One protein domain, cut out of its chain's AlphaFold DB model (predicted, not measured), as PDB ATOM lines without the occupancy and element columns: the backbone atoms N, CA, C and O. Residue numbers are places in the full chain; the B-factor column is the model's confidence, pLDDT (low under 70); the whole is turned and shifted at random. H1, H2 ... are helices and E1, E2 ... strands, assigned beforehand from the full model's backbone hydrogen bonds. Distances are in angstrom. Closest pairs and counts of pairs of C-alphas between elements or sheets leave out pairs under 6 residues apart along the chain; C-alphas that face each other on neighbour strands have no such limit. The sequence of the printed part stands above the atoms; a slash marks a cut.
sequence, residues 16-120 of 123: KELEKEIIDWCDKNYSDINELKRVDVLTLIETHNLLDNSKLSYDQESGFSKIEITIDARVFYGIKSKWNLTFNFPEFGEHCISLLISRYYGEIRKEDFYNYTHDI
ATOM      1  N   LYS A  16     -21.880  -0.254 -43.469       89.20
ATOM      2  CA  LYS A  16     -21.734   0.494 -44.728       89.20
ATOM      3  C   LYS A  16     -20.414   1.261 -44.775       89.20
ATOM      4  O   LYS A  16     -19.748   1.256 -45.798       89.20
ATOM      5  N   GLU A  17     -20.031   1.885 -43.661       88.89
ATOM      6  CA  GLU A  17     -18.717   2.521 -43.512       88.89
ATOM      7  C   GLU A  17     -17.594   1.498 -43.687       88.89
ATOM      8  O   GLU A  17     -16.636   1.775 -44.390       88.89
ATOM      9  N   LEU A  18     -17.734   0.301 -43.110       89.59
ATOM     10  CA  LEU A  18     -16.718  -0.747 -43.218       89.59
ATOM     11  C   LEU A  18     -16.487  -1.210 -44.654       89.59
ATOM     12  O   LEU A  18     -15.350  -1.346 -45.087       89.59
ATOM     13  N   GLU A  19     -17.574  -1.451 -45.378       89.40
ATOM     14  CA  GLU A  19     -17.529  -1.835 -46.785       89.40
ATOM     15  C   GLU A  19     -16.891  -0.739 -47.641       89.40
ATOM     16  O   GLU A  19     -15.991  -1.023 -48.429       89.40
ATOM     17  N   LYS A  20     -17.282   0.519 -47.412       88.44
ATOM     18  CA  LYS A  20     -16.700   1.669 -48.102       88.44
ATOM     19  C   LYS A  20     -15.199   1.808 -47.831       88.44
ATOM     20  O   LYS A  20     -14.438   1.950 -48.774       88.44
ATOM     21  N   GLU A  21     -14.767   1.714 -46.575       88.99
ATOM     22  CA  GLU A  21     -13.348   1.815 -46.201       88.99
ATOM     23  C   GLU A  21     -12.493   0.717 -46.850       88.99
ATOM     24  O   GLU A  21     -11.362   0.976 -47.247       88.99
ATOM     25  N   ILE A  22     -13.026  -0.501 -47.000       88.83
ATOM     26  CA  ILE A  22     -12.323  -1.594 -47.692       88.83
ATOM     27  C   ILE A  22     -12.162  -1.279 -49.184       88.83
ATOM     28  O   ILE A  22     -11.079  -1.480 -49.736       88.83
ATOM     29  N   ILE A  23     -13.223  -0.792 -49.834       87.19
ATOM     30  CA  ILE A  23     -13.208  -0.429 -51.258       87.19
ATOM     31  C   ILE A  23     -12.246   0.741 -51.499       87.19
ATOM     32  O   ILE A  23     -11.372   0.643 -52.363       87.19
ATOM     33  N   ASP A  24     -12.355   1.797 -50.690       85.73
ATOM     34  CA  ASP A  24     -11.504   2.987 -50.763       85.73
ATOM     35  C   ASP A  24     -10.024   2.615 -50.540       85.73
ATOM     36  O   ASP A  24      -9.143   3.096 -51.252       85.73
ATOM     37  N   TRP A  25      -9.734   1.697 -49.609       85.37
ATOM     38  CA  TRP A  25      -8.369   1.238 -49.321       85.37
ATOM     39  C   TRP A  25      -7.708   0.478 -50.475       85.37
ATOM     40  O   TRP A  25      -6.482   0.521 -50.622       85.37
ATOM     41  N   CYS A  26      -8.494  -0.220 -51.300       80.95
ATOM     42  CA  CYS A  26      -7.948  -0.964 -52.432       80.95
ATOM     43  C   CYS A  26      -7.336  -0.044 -53.503       80.95
ATOM     44  O   CYS A  26      -6.570  -0.545 -54.322       80.95
ATOM     45  N   ASP A  27      -7.633   1.266 -53.492       69.85
ATOM     46  CA  ASP A  27      -7.036   2.310 -54.355       69.85
ATOM     47  C   ASP A  27      -7.094   1.984 -55.866       69.85
ATOM     48  O   ASP A  27      -6.264   2.405 -56.672       69.85
ATOM     49  N   LYS A  28      -8.084   1.179 -56.269       72.49
ATOM     50  CA  LYS A  28      -8.270   0.693 -57.649       72.49
ATOM     51  C   LYS A  28      -9.492   1.286 -58.350       72.49
ATOM     52  O   LYS A  28      -9.871   0.805 -59.412       72.49
ATOM     53  N   ASN A  29     -10.085   2.343 -57.785       72.37
ATOM     54  CA  ASN A  29     -11.329   2.965 -58.263       72.37
ATOM     55  C   ASN A  29     -12.493   1.971 -58.418       72.37
ATOM     56  O   ASN A  29     -13.329   2.134 -59.305       72.37
ATOM     57  N   TYR A  30     -12.544   0.945 -57.567       81.01
ATOM     58  CA  TYR A  30     -13.654   0.002 -57.559       81.01
ATOM     59  C   TYR A  30     -14.949   0.728 -57.211       81.01
ATOM     60  O   TYR A  30     -15.019   1.446 -56.214       81.01
ATOM     61  N   SER A  31     -15.969   0.558 -58.051       78.92
ATOM     62  CA  SER A  31     -17.277   1.174 -57.811       78.92
ATOM     63  C   SER A  31     -18.095   0.406 -56.770       78.92
ATOM     64  O   SER A  31     -18.939   0.989 -56.086       78.92
ATOM     65  N   ASP A  32     -17.820  -0.893 -56.643       82.49
ATOM     66  CA  ASP A  32     -18.559  -1.828 -55.808       82.49
ATOM     67  C   ASP A  32     -17.667  -2.998 -55.362       82.49
ATOM     68  O   ASP A  32     -16.628  -3.300 -55.958       82.49
ATOM     69  N   ILE A  33     -18.113  -3.708 -54.330       84.39
ATOM     70  CA  ILE A  33     -17.444  -4.884 -53.786       84.39
ATOM     71  C   ILE A  33     -17.310  -6.013 -54.808       84.39
ATOM     72  O   ILE A  33     -16.387  -6.819 -54.718       84.39
ATOM     73  N   ASN A  34     -18.194  -6.051 -55.805       84.68
ATOM     74  CA  ASN A  34     -18.175  -7.053 -56.864       84.68
ATOM     75  C   ASN A  34     -16.966  -6.919 -57.803       84.68
ATOM     76  O   ASN A  34     -16.676  -7.832 -58.567       84.68
ATOM     77  N   GLU A  35     -16.232  -5.806 -57.753       86.37
ATOM     78  CA  GLU A  35     -14.982  -5.644 -58.501       86.37
ATOM     79  C   GLU A  35     -13.757  -6.124 -57.710       86.37
ATOM     80  O   GLU A  35     -12.721  -6.428 -58.312       86.37
ATOM     81  N   LEU A  36     -13.890  -6.265 -56.384       89.40
ATOM     82  CA  LEU A  36     -12.816  -6.675 -55.486       89.40
ATOM     83  C   LEU A  36     -12.301  -8.064 -55.862       89.40
ATOM     84  O   LEU A  36     -13.074  -9.022 -55.960       89.40
ATOM     85  N   LYS A  37     -10.985  -8.201 -56.036       91.22
ATOM     86  CA  LYS A  37     -10.376  -9.486 -56.383       91.22
ATOM     87  C   LYS A  37      -9.912 -10.244 -55.152       91.22
ATOM     88  O   LYS A  37      -9.573  -9.672 -54.117       91.22
ATOM     89  N   ARG A  38      -9.784 -11.564 -55.299       89.03
ATOM     90  CA  ARG A  38      -9.226 -12.438 -54.253       89.03
ATOM     91  C   ARG A  38      -7.855 -11.959 -53.764       89.03
ATOM     92  O   ARG A  38      -7.606 -11.949 -52.564       89.03
ATOM     93  N   VAL A  39      -6.990 -11.521 -54.682       89.89
ATOM     94  CA  VAL A  39      -5.654 -10.999 -54.346       89.89
ATOM     95  C   VAL A  39      -5.717  -9.731 -53.489       89.89
ATOM     96  O   VAL A  39      -4.869  -9.556 -52.621       89.89
ATOM     97  N   ASP A  40      -6.741  -8.890 -53.654       89.53
ATOM     98  CA  ASP A  40      -6.894  -7.657 -52.873       89.53
ATOM     99  C   ASP A  40      -7.244  -7.977 -51.423       89.53
ATOM    100  O   ASP A  40      -6.658  -7.412 -50.503       89.53
ATOM    101  N   VAL A  41      -8.126  -8.959 -51.205       91.20
ATOM    102  CA  VAL A  41      -8.450  -9.455 -49.858       91.20
ATOM    103  C   VAL A  41      -7.227 -10.085 -49.193       91.20
ATOM    104  O   VAL A  41      -6.976  -9.839 -48.016       91.20
ATOM    105  N   LEU A  42      -6.433 -10.864 -49.933       91.50
ATOM    106  CA  LEU A  42      -5.195 -11.445 -49.402       91.50
ATOM    107  C   LEU A  42      -4.166 -10.359 -49.050       91.50
ATOM    108  O   LEU A  42      -3.576 -10.406 -47.972       91.50
ATOM    109  N   THR A  43      -4.029  -9.338 -49.897       90.67
ATOM    110  CA  THR A  43      -3.155  -8.178 -49.644       90.67
ATOM    111  C   THR A  43      -3.628  -7.390 -48.423       90.67
ATOM    112  O   THR A  43      -2.816  -6.940 -47.612       90.67
ATOM    113  N   LEU A  44      -4.945  -7.252 -48.245       90.32
ATOM    114  CA  LEU A  44      -5.547  -6.630 -47.070       90.32
ATOM    115  C   LEU A  44      -5.218  -7.413 -45.797       90.32
ATOM    116  O   LEU A  44      -4.826  -6.798 -44.803       90.32
ATOM    117  N   ILE A  45      -5.328  -8.746 -45.829       91.52
ATOM    118  CA  ILE A  45      -4.976  -9.622 -44.703       91.52
ATOM    119  C   ILE A  45      -3.501  -9.459 -44.333       91.52
ATOM    120  O   ILE A  45      -3.184  -9.279 -43.157       91.52
ATOM    121  N   GLU A  46      -2.612  -9.492 -45.324       90.50
ATOM    122  CA  GLU A  46      -1.170  -9.377 -45.120       90.50
ATOM    123  C   GLU A  46      -0.788  -7.999 -44.563       90.50
ATOM    124  O   GLU A  46      -0.171  -7.905 -43.504       90.50
ATOM    125  N   THR A  47      -1.256  -6.913 -45.188       88.83
ATOM    126  CA  THR A  47      -0.922  -5.532 -44.787       88.83
ATOM    127  C   THR A  47      -1.359  -5.211 -43.349       88.83
ATOM    128  O   THR A  47      -0.693  -4.463 -42.614       88.83
ATOM    129  N   HIS A  48      -2.486  -5.787 -42.924       88.88
ATOM    130  CA  HIS A  48      -3.062  -5.575 -41.598       88.88
ATOM    131  C   HIS A  48      -2.661  -6.645 -40.575       88.88
ATOM    132  O   HIS A  48      -3.136  -6.579 -39.442       88.88
ATOM    133  N   ASN A  49      -1.779  -7.588 -40.932       89.65
ATOM    134  CA  ASN A  49      -1.359  -8.704 -40.078       89.65
ATOM    135  C   ASN A  49      -2.553  -9.505 -39.519       89.65
ATOM    136  O   ASN A  49      -2.622  -9.797 -38.326       89.65
ATOM    137  N   LEU A  50      -3.523  -9.830 -40.377       91.87
ATOM    138  CA  LEU A  50      -4.767 -10.512 -40.001       91.87
ATOM    139  C   LEU A  50      -4.736 -12.022 -40.271       91.87
ATOM    140  O   LEU A  50      -5.777 -12.664 -40.162       91.87
ATOM    141  N   LEU A  51      -3.575 -12.587 -40.619       90.99
ATOM    142  CA  LEU A  51      -3.429 -14.002 -40.987       90.99
ATOM    143  C   LEU A  51      -3.993 -14.935 -39.908       90.99
ATOM    144  O   LEU A  51      -4.848 -15.762 -40.215       90.99
ATOM    145  N   ASP A  52      -3.616 -14.717 -38.646       92.91
ATOM    146  CA  ASP A  52      -4.073 -15.527 -37.505       92.91
ATOM    147  C   ASP A  52      -5.577 -15.387 -37.220       92.91
ATOM    148  O   ASP A  52      -6.182 -16.241 -36.574       92.91
ATOM    149  N   ASN A  53      -6.194 -14.316 -37.721       92.79
ATOM    150  CA  ASN A  53      -7.623 -14.059 -37.582       92.79
ATOM    151  C   ASN A  53      -8.403 -14.339 -38.872       92.79
ATOM    152  O   ASN A  53      -9.570 -13.945 -38.985       92.79
ATOM    153  N   SER A  54      -7.758 -14.974 -39.850       94.84
ATOM    154  CA  SER A  54      -8.346 -15.293 -41.140       94.84
ATOM    155  C   SER A  54      -8.520 -16.797 -41.309       94.84
ATOM    156  O   SER A  54      -7.706 -17.599 -40.854       94.84
ATOM    157  N   LYS A  55      -9.604 -17.195 -41.969       94.86
ATOM    158  CA  LYS A  55      -9.887 -18.584 -42.313       94.86
ATOM    159  C   LYS A  55     -10.275 -18.665 -43.777       94.86
ATOM    160  O   LYS A  55     -11.202 -17.990 -44.216       94.86
ATOM    161  N   LEU A  56      -9.578 -19.522 -44.511       93.09
ATOM    162  CA  LEU A  56      -9.914 -19.854 -45.887       93.09
ATOM    163  C   LEU A  56     -10.598 -21.220 -45.895       93.09
ATOM    164  O   LEU A  56     -10.090 -22.183 -45.323       93.09
ATOM    165  N   SER A  57     -11.754 -21.303 -46.537       92.88
ATOM    166  CA  SER A  57     -12.478 -22.558 -46.733       92.88
ATOM    167  C   SER A  57     -13.042 -22.626 -48.140       92.88
ATOM    168  O   SER A  57     -13.386 -21.602 -48.721       92.88
ATOM    169  N   TYR A  58     -13.158 -23.831 -48.678       91.28
ATOM    170  CA  TYR A  58     -13.796 -24.085 -49.962       91.28
ATOM    171  C   TYR A  58     -15.005 -24.985 -49.737       91.28
ATOM    172  O   TYR A  58     -14.890 -26.008 -49.063       91.28
ATOM    173  N   ASP A  59     -16.150 -24.573 -50.263       87.91
ATOM    174  CA  ASP A  59     -17.380 -25.346 -50.251       87.91
ATOM    175  C   ASP A  59     -17.566 -26.013 -51.618       87.91
ATOM    176  O   ASP A  59     -17.818 -25.349 -52.625       87.91
ATOM    177  N   GLN A  60     -17.415 -27.339 -51.633       84.78
ATOM    178  CA  GLN A  60     -17.520 -28.164 -52.836       84.78
ATOM    179  C   GLN A  60     -18.952 -28.261 -53.369       84.78
ATOM    180  O   GLN A  60     -19.129 -28.493 -54.561       84.78
ATOM    181  N   GLU A  61     -19.970 -28.110 -52.517       86.17
ATOM    182  CA  GLU A  61     -21.368 -28.245 -52.942       86.17
ATOM    183  C   GLU A  61     -21.823 -27.019 -53.729       86.17
ATOM    184  O   GLU A  61     -22.551 -27.133 -54.715       86.17
ATOM    185  N   SER A  62     -21.375 -25.839 -53.296       82.76
ATOM    186  CA  SER A  62     -21.731 -24.569 -53.922       82.76
ATOM    187  C   SER A  62     -20.702 -24.066 -54.938       82.76
ATOM    188  O   SER A  62     -21.016 -23.176 -55.727       82.76
ATOM    189  N   GLY A  63     -19.487 -24.627 -54.950       85.90
ATOM    190  CA  GLY A  63     -18.400 -24.167 -55.815       85.90
ATOM    191  C   GLY A  63     -17.874 -22.785 -55.411       85.90
ATOM    192  O   GLY A  63     -17.425 -22.007 -56.259       85.90
ATOM    193  N   PHE A  64     -17.953 -22.444 -54.118       89.67
ATOM    194  CA  PHE A  64     -17.496 -21.160 -53.592       89.67
ATOM    195  C   PHE A  64     -16.308 -21.314 -52.647       89.67
ATOM    196  O   PHE A  64     -16.272 -22.139 -51.740       89.67
ATOM    197  N   SER A  65     -15.328 -20.436 -52.830       91.27
ATOM    198  CA  SER A  65     -14.265 -20.199 -51.858       91.27
ATOM    199  C   SER A  65     -14.657 -19.043 -50.948       91.27
ATOM    200  O   SER A  65     -15.143 -18.008 -51.398       91.27
ATOM    201  N   LYS A  66     -14.440 -19.229 -49.654       93.76
ATOM    202  CA  LYS A  66     -14.832 -18.315 -48.592       93.76
ATOM    203  C   LYS A  66     -13.587 -17.871 -47.837       93.76
ATOM    204  O   LYS A  66     -12.818 -18.707 -47.361       93.76
ATOM    205  N   ILE A  67     -13.408 -16.559 -47.726       94.42
ATOM    206  CA  ILE A  67     -12.380 -15.938 -46.890       94.42
ATOM    207  C   ILE A  67     -13.091 -15.235 -45.740       94.42
ATOM    208  O   ILE A  67     -13.801 -14.252 -45.948       94.42
ATOM    209  N   GLU A  68     -12.920 -15.751 -44.530       95.70
ATOM    210  CA  GLU A  68     -13.446 -15.154 -43.306       95.70
ATOM    211  C   GLU A  68     -12.333 -14.416 -42.572       95.70
ATOM    212  O   GLU A  68     -11.239 -14.953 -42.431       95.70
ATOM    213  N   ILE A  69     -12.602 -13.203 -42.098       95.14
ATOM    214  CA  ILE A  69     -11.646 -12.389 -41.348       95.14
ATOM    215  C   ILE A  69     -12.350 -11.819 -40.125       95.14
ATOM    216  O   ILE A  69     -13.338 -11.092 -40.243       95.14
ATOM    217  N   THR A  70     -11.818 -12.118 -38.945       93.20
ATOM    218  CA  THR A  70     -12.312 -11.573 -37.680       93.20
ATOM    219  C   THR A  70     -11.402 -10.445 -37.204       93.20
ATOM    220  O   THR A  70     -10.205 -10.627 -37.032       93.20
ATOM    221  N   ILE A  71     -11.950  -9.257 -36.963       92.27
ATOM    222  CA  ILE A  71     -11.157  -8.064 -36.650       92.27
ATOM    223  C   ILE A  71     -11.742  -7.366 -35.431       92.27
ATOM    224  O   ILE A  71     -12.959  -7.256 -35.298       92.27
ATOM    225  N   ASP A  72     -10.892  -6.863 -34.542       90.67
ATOM    226  CA  ASP A  72     -11.347  -6.054 -33.414       90.67
ATOM    227  C   ASP A  72     -12.049  -4.784 -33.907       90.67
ATOM    228  O   ASP A  72     -11.492  -3.974 -34.650       90.67
ATOM    229  N   ALA A  73     -13.281  -4.597 -33.451       89.91
ATOM    230  CA  ALA A  73     -14.108  -3.445 -33.759       89.91
ATOM    231  C   ALA A  73     -14.104  -2.442 -32.601       89.91
ATOM    232  O   ALA A  73     -13.586  -2.689 -31.506       89.91
ATOM    233  N   ARG A  74     -14.741  -1.289 -32.825       87.21
ATOM    234  CA  ARG A  74     -14.969  -0.274 -31.791       87.21
ATOM    235  C   ARG A  74     -15.616  -0.887 -30.544       87.21
ATOM    236  O   ARG A  74     -16.603  -1.610 -30.661       87.21
ATOM    237  N   VAL A  75     -15.141  -0.565 -29.346       84.25
ATOM    238  CA  VAL A  75     -15.835  -0.959 -28.105       84.25
ATOM    239  C   VAL A  75     -17.220  -0.305 -28.066       84.25
ATOM    240  O   VAL A  75     -17.361   0.880 -28.371       84.25
ATOM    241  N   PHE A  76     -18.245  -1.069 -27.702       78.92
ATOM    242  CA  PHE A  76     -19.625  -0.590 -27.637       78.92
ATOM    243  C   PHE A  76     -20.153  -0.769 -26.216       78.92
ATOM    244  O   PHE A  76     -20.203  -1.892 -25.731       78.92
ATOM    245  N   TYR A  77     -20.474   0.336 -25.532       78.99
ATOM    246  CA  TYR A  77     -20.912   0.340 -24.123       78.99
ATOM    247  C   TYR A  77     -20.011  -0.490 -23.182       78.99
ATOM    248  O   TYR A  77     -20.487  -1.241 -22.341       78.99
ATOM    249  N   GLY A  78     -18.686  -0.391 -23.348       80.66
ATOM    250  CA  GLY A  78     -17.713  -1.145 -22.542       80.66
ATOM    251  C   GLY A  78     -17.501  -2.602 -22.975       80.66
ATOM    252  O   GLY A  78     -16.585  -3.256 -22.482       80.66
ATOM    253  N   ILE A  79     -18.271  -3.103 -23.943       82.99
ATOM    254  CA  ILE A  79     -18.167  -4.474 -24.444       82.99
ATOM    255  C   ILE A  79     -17.210  -4.514 -25.637       82.99
ATOM    256  O   ILE A  79     -17.370  -3.783 -26.625       82.99
ATOM    257  N   LYS A  80     -16.198  -5.389 -25.553       86.95
ATOM    258  CA  LYS A  80     -15.302  -5.686 -26.678       86.95
ATOM    259  C   LYS A  80     -16.135  -6.240 -27.827       86.95
ATOM    260  O   LYS A  80     -16.905  -7.172 -27.625       86.95
ATOM    261  N   SER A  81     -15.986  -5.676 -29.018       87.75
ATOM    262  CA  SER A  81     -16.723  -6.145 -30.188       87.75
ATOM    263  C   SER A  81     -15.772  -6.476 -31.323       87.75
ATOM    264  O   SER A  81     -14.653  -5.963 -31.364       87.75
ATOM    265  N   LYS A  82     -16.210  -7.348 -32.226       91.67
ATOM    266  CA  LYS A  82     -15.439  -7.778 -33.389       91.67
ATOM    267  C   LYS A  82     -16.288  -7.693 -34.647       91.67
ATOM    268  O   LYS A  82     -17.469  -8.042 -34.625       91.67
ATOM    269  N   TRP A  83     -15.683  -7.234 -35.730       92.85
ATOM    270  CA  TRP A  83     -16.204  -7.408 -37.074       92.85
ATOM    271  C   TRP A  83     -15.857  -8.810 -37.550       92.85
ATOM    272  O   TRP A  83     -14.747  -9.282 -37.327       92.85
ATOM    273  N   ASN A  84     -16.796  -9.464 -38.215       93.37
ATOM    274  CA  ASN A  84     -16.512 -10.650 -39.001       93.37
ATOM    275  C   ASN A  84     -16.907 -10.369 -40.444       93.37
ATOM    276  O   ASN A  84     -18.075 -10.082 -40.732       93.37
ATOM    277  N   LEU A  85     -15.902 -10.414 -41.307       94.84
ATOM    278  CA  LEU A  85     -16.001 -10.191 -42.737       94.84
ATOM    279  C   LEU A  85     -15.948 -11.540 -43.422       94.84
ATOM    280  O   LEU A  85     -15.090 -12.358 -43.115       94.84
ATOM    281  N   THR A  86     -16.850 -11.777 -44.355       94.85
ATOM    282  CA  THR A  86     -16.872 -12.998 -45.147       94.85
ATOM    283  C   THR A  86     -16.955 -12.622 -46.609       94.85
ATOM    284  O   THR A  86     -17.983 -12.116 -47.052       94.85
ATOM    285  N   PHE A  87     -15.885 -12.896 -47.342       94.86
ATOM    286  CA  PHE A  87     -15.799 -12.698 -48.781       94.86
ATOM    287  C   PHE A  87     -16.027 -14.036 -49.471       94.86
ATOM    288  O   PHE A  87     -15.309 -15.001 -49.198       94.86
ATOM    289  N   ASN A  88     -17.014 -14.093 -50.359       94.39
ATOM    290  CA  ASN A  88     -17.295 -15.284 -51.151       94.39
ATOM    291  C   ASN A  88     -16.829 -15.061 -52.585       94.39
ATOM    292  O   ASN A  88     -17.194 -14.070 -53.214       94.39
ATOM    293  N   PHE A  89     -16.063 -16.005 -53.111       94.07
ATOM    294  CA  PHE A  89     -15.536 -15.992 -54.467       94.07
ATOM    295  C   PHE A  89     -15.941 -17.273 -55.199       94.07
ATOM    296  O   PHE A  89     -15.899 -18.348 -54.592       94.07
ATOM    297  N   PRO A  90     -16.245 -17.204 -56.502       91.08
ATOM    298  CA  PRO A  90     -16.471 -18.389 -57.317       91.08
ATOM    299  C   PRO A  90     -15.188 -19.206 -57.442       91.08
ATOM    300  O   PRO A  90     -14.080 -18.663 -57.412       91.08
ATOM    301  N   GLU A  91     -15.340 -20.515 -57.621       85.17
ATOM    302  CA  GLU A  91     -14.236 -21.428 -57.921       85.17
ATOM    303  C   GLU A  91     -13.438 -20.961 -59.149       85.17
ATOM    304  O   GLU A  91     -12.218 -20.817 -59.082       85.17
ATOM    305  N   PHE A  92     -14.137 -20.619 -60.238       81.53
ATOM    306  CA  PHE A  92     -13.539 -20.236 -61.524       81.53
ATOM    307  C   PHE A  92     -13.582 -18.732 -61.831       81.53
ATOM    308  O   PHE A  92     -13.560 -18.340 -62.996       81.53
ATOM    309  N   GLY A  93     -13.636 -17.866 -60.817       82.52
ATOM    310  CA  GLY A  93     -13.572 -16.421 -61.046       82.52
ATOM    311  C   GLY A  93     -12.734 -15.673 -60.018       82.52
ATOM    312  O   GLY A  93     -12.413 -16.171 -58.939       82.52
ATOM    313  N   GLU A  94     -12.340 -14.463 -60.404       84.73
ATOM    314  CA  GLU A  94     -11.435 -13.621 -59.616       84.73
ATOM    315  C   GLU A  94     -12.172 -12.703 -58.643       84.73
ATOM    316  O   GLU A  94     -11.610 -12.313 -57.616       84.73
ATOM    317  N   HIS A  95     -13.407 -12.351 -58.992       89.58
ATOM    318  CA  HIS A  95     -14.180 -11.296 -58.361       89.58
ATOM    319  C   HIS A  95     -15.020 -11.810 -57.194       89.58
ATOM    320  O   HIS A  95     -15.556 -12.921 -57.226       89.58
ATOM    321  N   CYS A  96     -15.122 -10.987 -56.158       91.61
ATOM    322  CA  CYS A  96     -15.965 -11.244 -55.004       91.61
ATOM    323  C   CYS A  96     -17.438 -11.226 -55.438       91.61
ATOM    324  O   CYS A  96     -17.878 -10.300 -56.102       91.61
ATOM    325  N   ILE A  97     -18.207 -12.249 -55.071       90.37
ATOM    326  CA  ILE A  97     -19.655 -12.319 -55.332       90.37
ATOM    327  C   ILE A  97     -20.432 -11.619 -54.224       90.37
ATOM    328  O   ILE A  97     -21.518 -11.089 -54.437       90.37
ATOM    329  N   SER A  98     -19.932 -11.709 -52.993       90.97
ATOM    330  CA  SER A  98     -20.595 -11.102 -51.848       90.97
ATOM    331  C   SER A  98     -19.642 -10.899 -50.683       90.97
ATOM    332  O   SER A  98     -18.802 -11.751 -50.386       90.97
ATOM    333  N   LEU A  99     -19.847  -9.782 -49.986       92.72
ATOM    334  CA  LEU A  99     -19.258  -9.490 -48.688       92.72
ATOM    335  C   LEU A  99     -20.354  -9.482 -47.620       92.72
ATOM    336  O   LEU A  99     -21.219  -8.602 -47.571       92.72
ATOM    337  N   LEU A 100     -20.309 -10.474 -46.736       92.50
ATOM    338  CA  LEU A 100     -21.164 -10.524 -45.557       92.50
ATOM    339  C   LEU A 100     -20.408  -9.929 -44.373       92.50
ATOM    340  O   LEU A 100     -19.308 -10.364 -44.036       92.50
ATOM    341  N   ILE A 101     -21.013  -8.931 -43.733       92.12
ATOM    342  CA  ILE A 101     -20.437  -8.236 -42.583       92.12
ATOM    343  C   ILE A 101     -21.362  -8.439 -41.398       92.12
ATOM    344  O   ILE A 101     -22.520  -8.013 -41.414       92.12
ATOM    345  N   SER A 102     -20.821  -9.043 -40.350       90.12
ATOM    346  CA  SER A 102     -21.499  -9.235 -39.071       90.12
ATOM    347  C   SER A 102     -20.666  -8.650 -37.935       90.12
ATOM    348  O   SER A 102     -19.461  -8.434 -38.071       90.12
ATOM    349  N   ARG A 103     -21.322  -8.344 -36.811       86.73
ATOM    350  CA  ARG A 103     -20.663  -7.828 -35.609       86.73
ATOM    351  C   ARG A 103     -21.012  -8.686 -34.404       86.73
ATOM    352  O   ARG A 103     -22.186  -8.973 -34.170       86.73
ATOM    353  N   TYR A 104     -19.987  -9.036 -33.644       84.45
ATOM    354  CA  TYR A 104     -20.076  -9.764 -32.383       84.45
ATOM    355  C   TYR A 104     -19.769  -8.817 -31.225       84.45
ATOM    356  O   TYR A 104     -18.846  -8.012 -31.334       84.45
ATOM    357  N   TYR A 105     -20.522  -8.903 -30.131       82.14
ATOM    358  CA  TYR A 105     -20.314  -8.175 -28.878       82.14
ATOM    359  C   TYR A 105     -20.012  -9.200 -27.784       82.14
ATOM    360  O   TYR A 105     -20.883  -9.969 -27.382       82.14
ATOM    361  N   GLY A 106     -18.760  -9.253 -27.332       77.06
ATOM    362  CA  GLY A 106     -18.270 -10.375 -26.538       77.06
ATOM    363  C   GLY A 106     -18.381 -11.673 -27.339       77.06
ATOM    364  O   GLY A 106     -17.818 -11.777 -28.427       77.06
ATOM    365  N   GLU A 107     -19.136 -12.632 -26.808       71.97
ATOM    366  CA  GLU A 107     -19.408 -13.928 -27.447       71.97
ATOM    367  C   GLU A 107     -20.760 -13.963 -28.183       71.97
ATOM    368  O   GLU A 107     -21.106 -14.959 -28.812       71.97
ATOM    369  N   ILE A 108     -21.527 -12.870 -28.129       68.70
ATOM    370  CA  ILE A 108     -22.921 -12.812 -28.579       68.70
ATOM    371  C   ILE A 108     -23.016 -12.026 -29.895       68.70
ATOM    372  O   ILE A 108     -22.304 -11.039 -30.106       68.70
ATOM    373  N   ARG A 109     -23.890 -12.441 -30.821       63.59
ATOM    374  CA  ARG A 109     -24.141 -11.689 -32.064       63.59
ATOM    375  C   ARG A 109     -24.909 -10.402 -31.786       63.59
ATOM    376  O   ARG A 109     -25.640 -10.293 -30.810       63.59
ATOM    377  N   LYS A 110     -24.785  -9.422 -32.686       63.92
ATOM    378  CA  LYS A 110     -25.546  -8.164 -32.625       63.92
ATOM    379  C   LYS A 110     -27.043  -8.372 -32.385       63.92
ATOM    380  O   LYS A 110     -27.605  -7.698 -31.534       63.92
ATOM    381  N   GLU A 111     -27.666  -9.262 -33.152       63.73
ATOM    382  CA  GLU A 111     -29.109  -9.534 -33.086       63.73
ATOM    383  C   GLU A 111     -29.512 -10.031 -31.695       63.73
ATOM    384  O   GLU A 111     -30.379  -9.436 -31.059       63.73
ATOM    385  N   ASP A 112     -28.790 -11.023 -31.175       61.26
ATOM    386  CA  ASP A 112     -28.998 -11.548 -29.826       61.26
ATOM    387  C   ASP A 112     -28.749 -10.473 -28.755       61.26
ATOM    388  O   ASP A 112     -29.537 -10.331 -27.826       61.26
ATOM    389  N   PHE A 113     -27.701  -9.653 -28.906       59.72
ATOM    390  CA  PHE A 113     -27.389  -8.565 -27.976       59.72
ATOM    391  C   PHE A 113     -28.527  -7.542 -27.876       59.72
ATOM    392  O   PHE A 113     -28.905  -7.155 -26.773       59.72
ATOM    393  N   TYR A 114     -29.096  -7.117 -29.009       63.62
ATOM    394  CA  TYR A 114     -30.214  -6.173 -28.983       63.62
ATOM    395  C   TYR A 114     -31.467  -6.778 -28.359       63.62
ATOM    396  O   TYR A 114     -32.171  -6.041 -27.671       63.62
ATOM    397  N   ASN A 115     -31.712  -8.079 -28.538       64.26
ATOM    398  CA  ASN A 115     -32.798  -8.768 -27.843       64.26
ATOM    399  C   ASN A 115     -32.592  -8.703 -26.320       64.26
ATOM    400  O   ASN A 115     -33.505  -8.304 -25.608       64.26
ATOM    401  N   TYR A 116     -31.370  -8.950 -25.832       60.75
ATOM    402  CA  TYR A 116     -31.057  -8.815 -24.403       60.75
ATOM    403  C   TYR A 116     -31.199  -7.381 -23.876       60.75
ATOM    404  O   TYR A 116     -31.601  -7.200 -22.732       60.75
ATOM    405  N   THR A 117     -30.868  -6.353 -24.666       58.17
ATOM    406  CA  THR A 117     -30.927  -4.960 -24.187       58.17
ATOM    407  C   THR A 117     -32.294  -4.298 -24.317       58.17
ATOM    408  O   THR A 117     -32.577  -3.392 -23.541       58.17
ATOM    409  N   HIS A 118     -33.141  -4.703 -25.270       56.49
ATOM    410  CA  HIS A 118     -34.500  -4.144 -25.360       56.49
ATOM    411  C   HIS A 118     -35.364  -4.580 -24.168       56.49
ATOM    412  O   HIS A 118     -36.209  -3.804 -23.723       56.49
ATOM    413  N   ASP A 119     -35.073  -5.732 -23.561       51.26
ATOM    414  CA  ASP A 119     -35.689  -6.121 -22.287       51.26
ATOM    415  C   ASP A 119     -35.180  -5.291 -21.091       51.26
ATOM    416  O   ASP A 119     -35.828  -5.248 -20.049       51.26
ATOM    417  N   ILE A 120     -34.073  -4.546 -21.233       50.30
ATOM    418  CA  ILE A 120     -33.554  -3.647 -20.182       50.30
ATOM    419  C   ILE A 120     -34.278  -2.286 -20.197       50.30
ATOM    420  O   ILE A 120     -34.080  -1.467 -19.304       50.30
TER     421      ILE A 120
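This is residues 16 to 120 of the 123 residues of an uncharacterized protein of Dictyostelium discoideum (UniProt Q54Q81). One twisted sheet of four strands, E2 and E3 the longest and E1 the shortest, runs through the domain, with H2 slantwise over part of one face, H1 near H2 and grazing the sheet with its first residues, and H3 reaching away beyond the end of E4. The sheet is a meander, each strand the antiparallel neighbour of the one before, in the order E1 E2 E3 E4. The printed part has 105 residues with three named helices and four named strands, in the order H1 H2 E1 E2 E3 E4 H3, a mixed class of helices and strands. It is only just compact, close to loose, with a radius of gyration of the C-alphas of 15.2 A, and spans 48 by 34 by 26 A.

Find C-alpha 16 at (-21.734, 0.494, -44.728); from there H1 runs through residues 16 to 25, 14.2 A. H2 holds residues 38 to 47, 14.4 A. Go on to E1, residues 54 to 59, 16.3 A, and then to C-alpha 64 at (-17.496, -21.160, -53.592), where E2, residues 64 to 76, begins its 33.2 A. E2 bends by 51 degrees at residue 72. E3, residues 79 to 90, covers 35.7 A, and E4, residues 98 to 105, covers 23.2 A. H3, residues 110 to 120, covers 15.5 A and ends at C-alpha 120, (-33.554, -3.647, -20.182).

Start with the hairpin of E2 and E3, the inner strands, at 161 degrees, where N 69 and O 85 are 2.8 A apart, within hydrogen-bond range. E1 and E2 form a hairpin at 147 degrees, with N 57 and O 66 2.9 A apart. E3 and E4 form another at 163 degrees, with N 84 and O 102 2.9 A apart. H2 is on the sheet at a height over the sheet of 10.0 A, over E2 and, only just, with 3 of its C-alphas, over E3; it stands at 35 degrees to E2 on the local plane, slantwise to the strands. Its closest C-alphas to E3 are those of Arg 38 and Phe 89, 7.2 A. H1 only grazes the sheet with residues 16 to 19, and H1 and H2 are near each other, closest 8.5 A. H3 only grazes the sheet with residues 110 to 113; the closest C-alphas of E4 and H3 are those of Tyr 104 and Lys 110, 5.7 A. Every O i to N i+4 pair is within hydrogen-bond range in H1 and H2, and 5 of 7 are in H3.

The two C-alphas farthest apart, those of Phe 92 and Ile 120, are 48.8 A apart. The printed part has no cut. Look at residues 26 to 37 for the one long link, H1 to H2. The mean pLDDT of the printed part is 84.6; residue 27 and residues 108 to 120 are under 70.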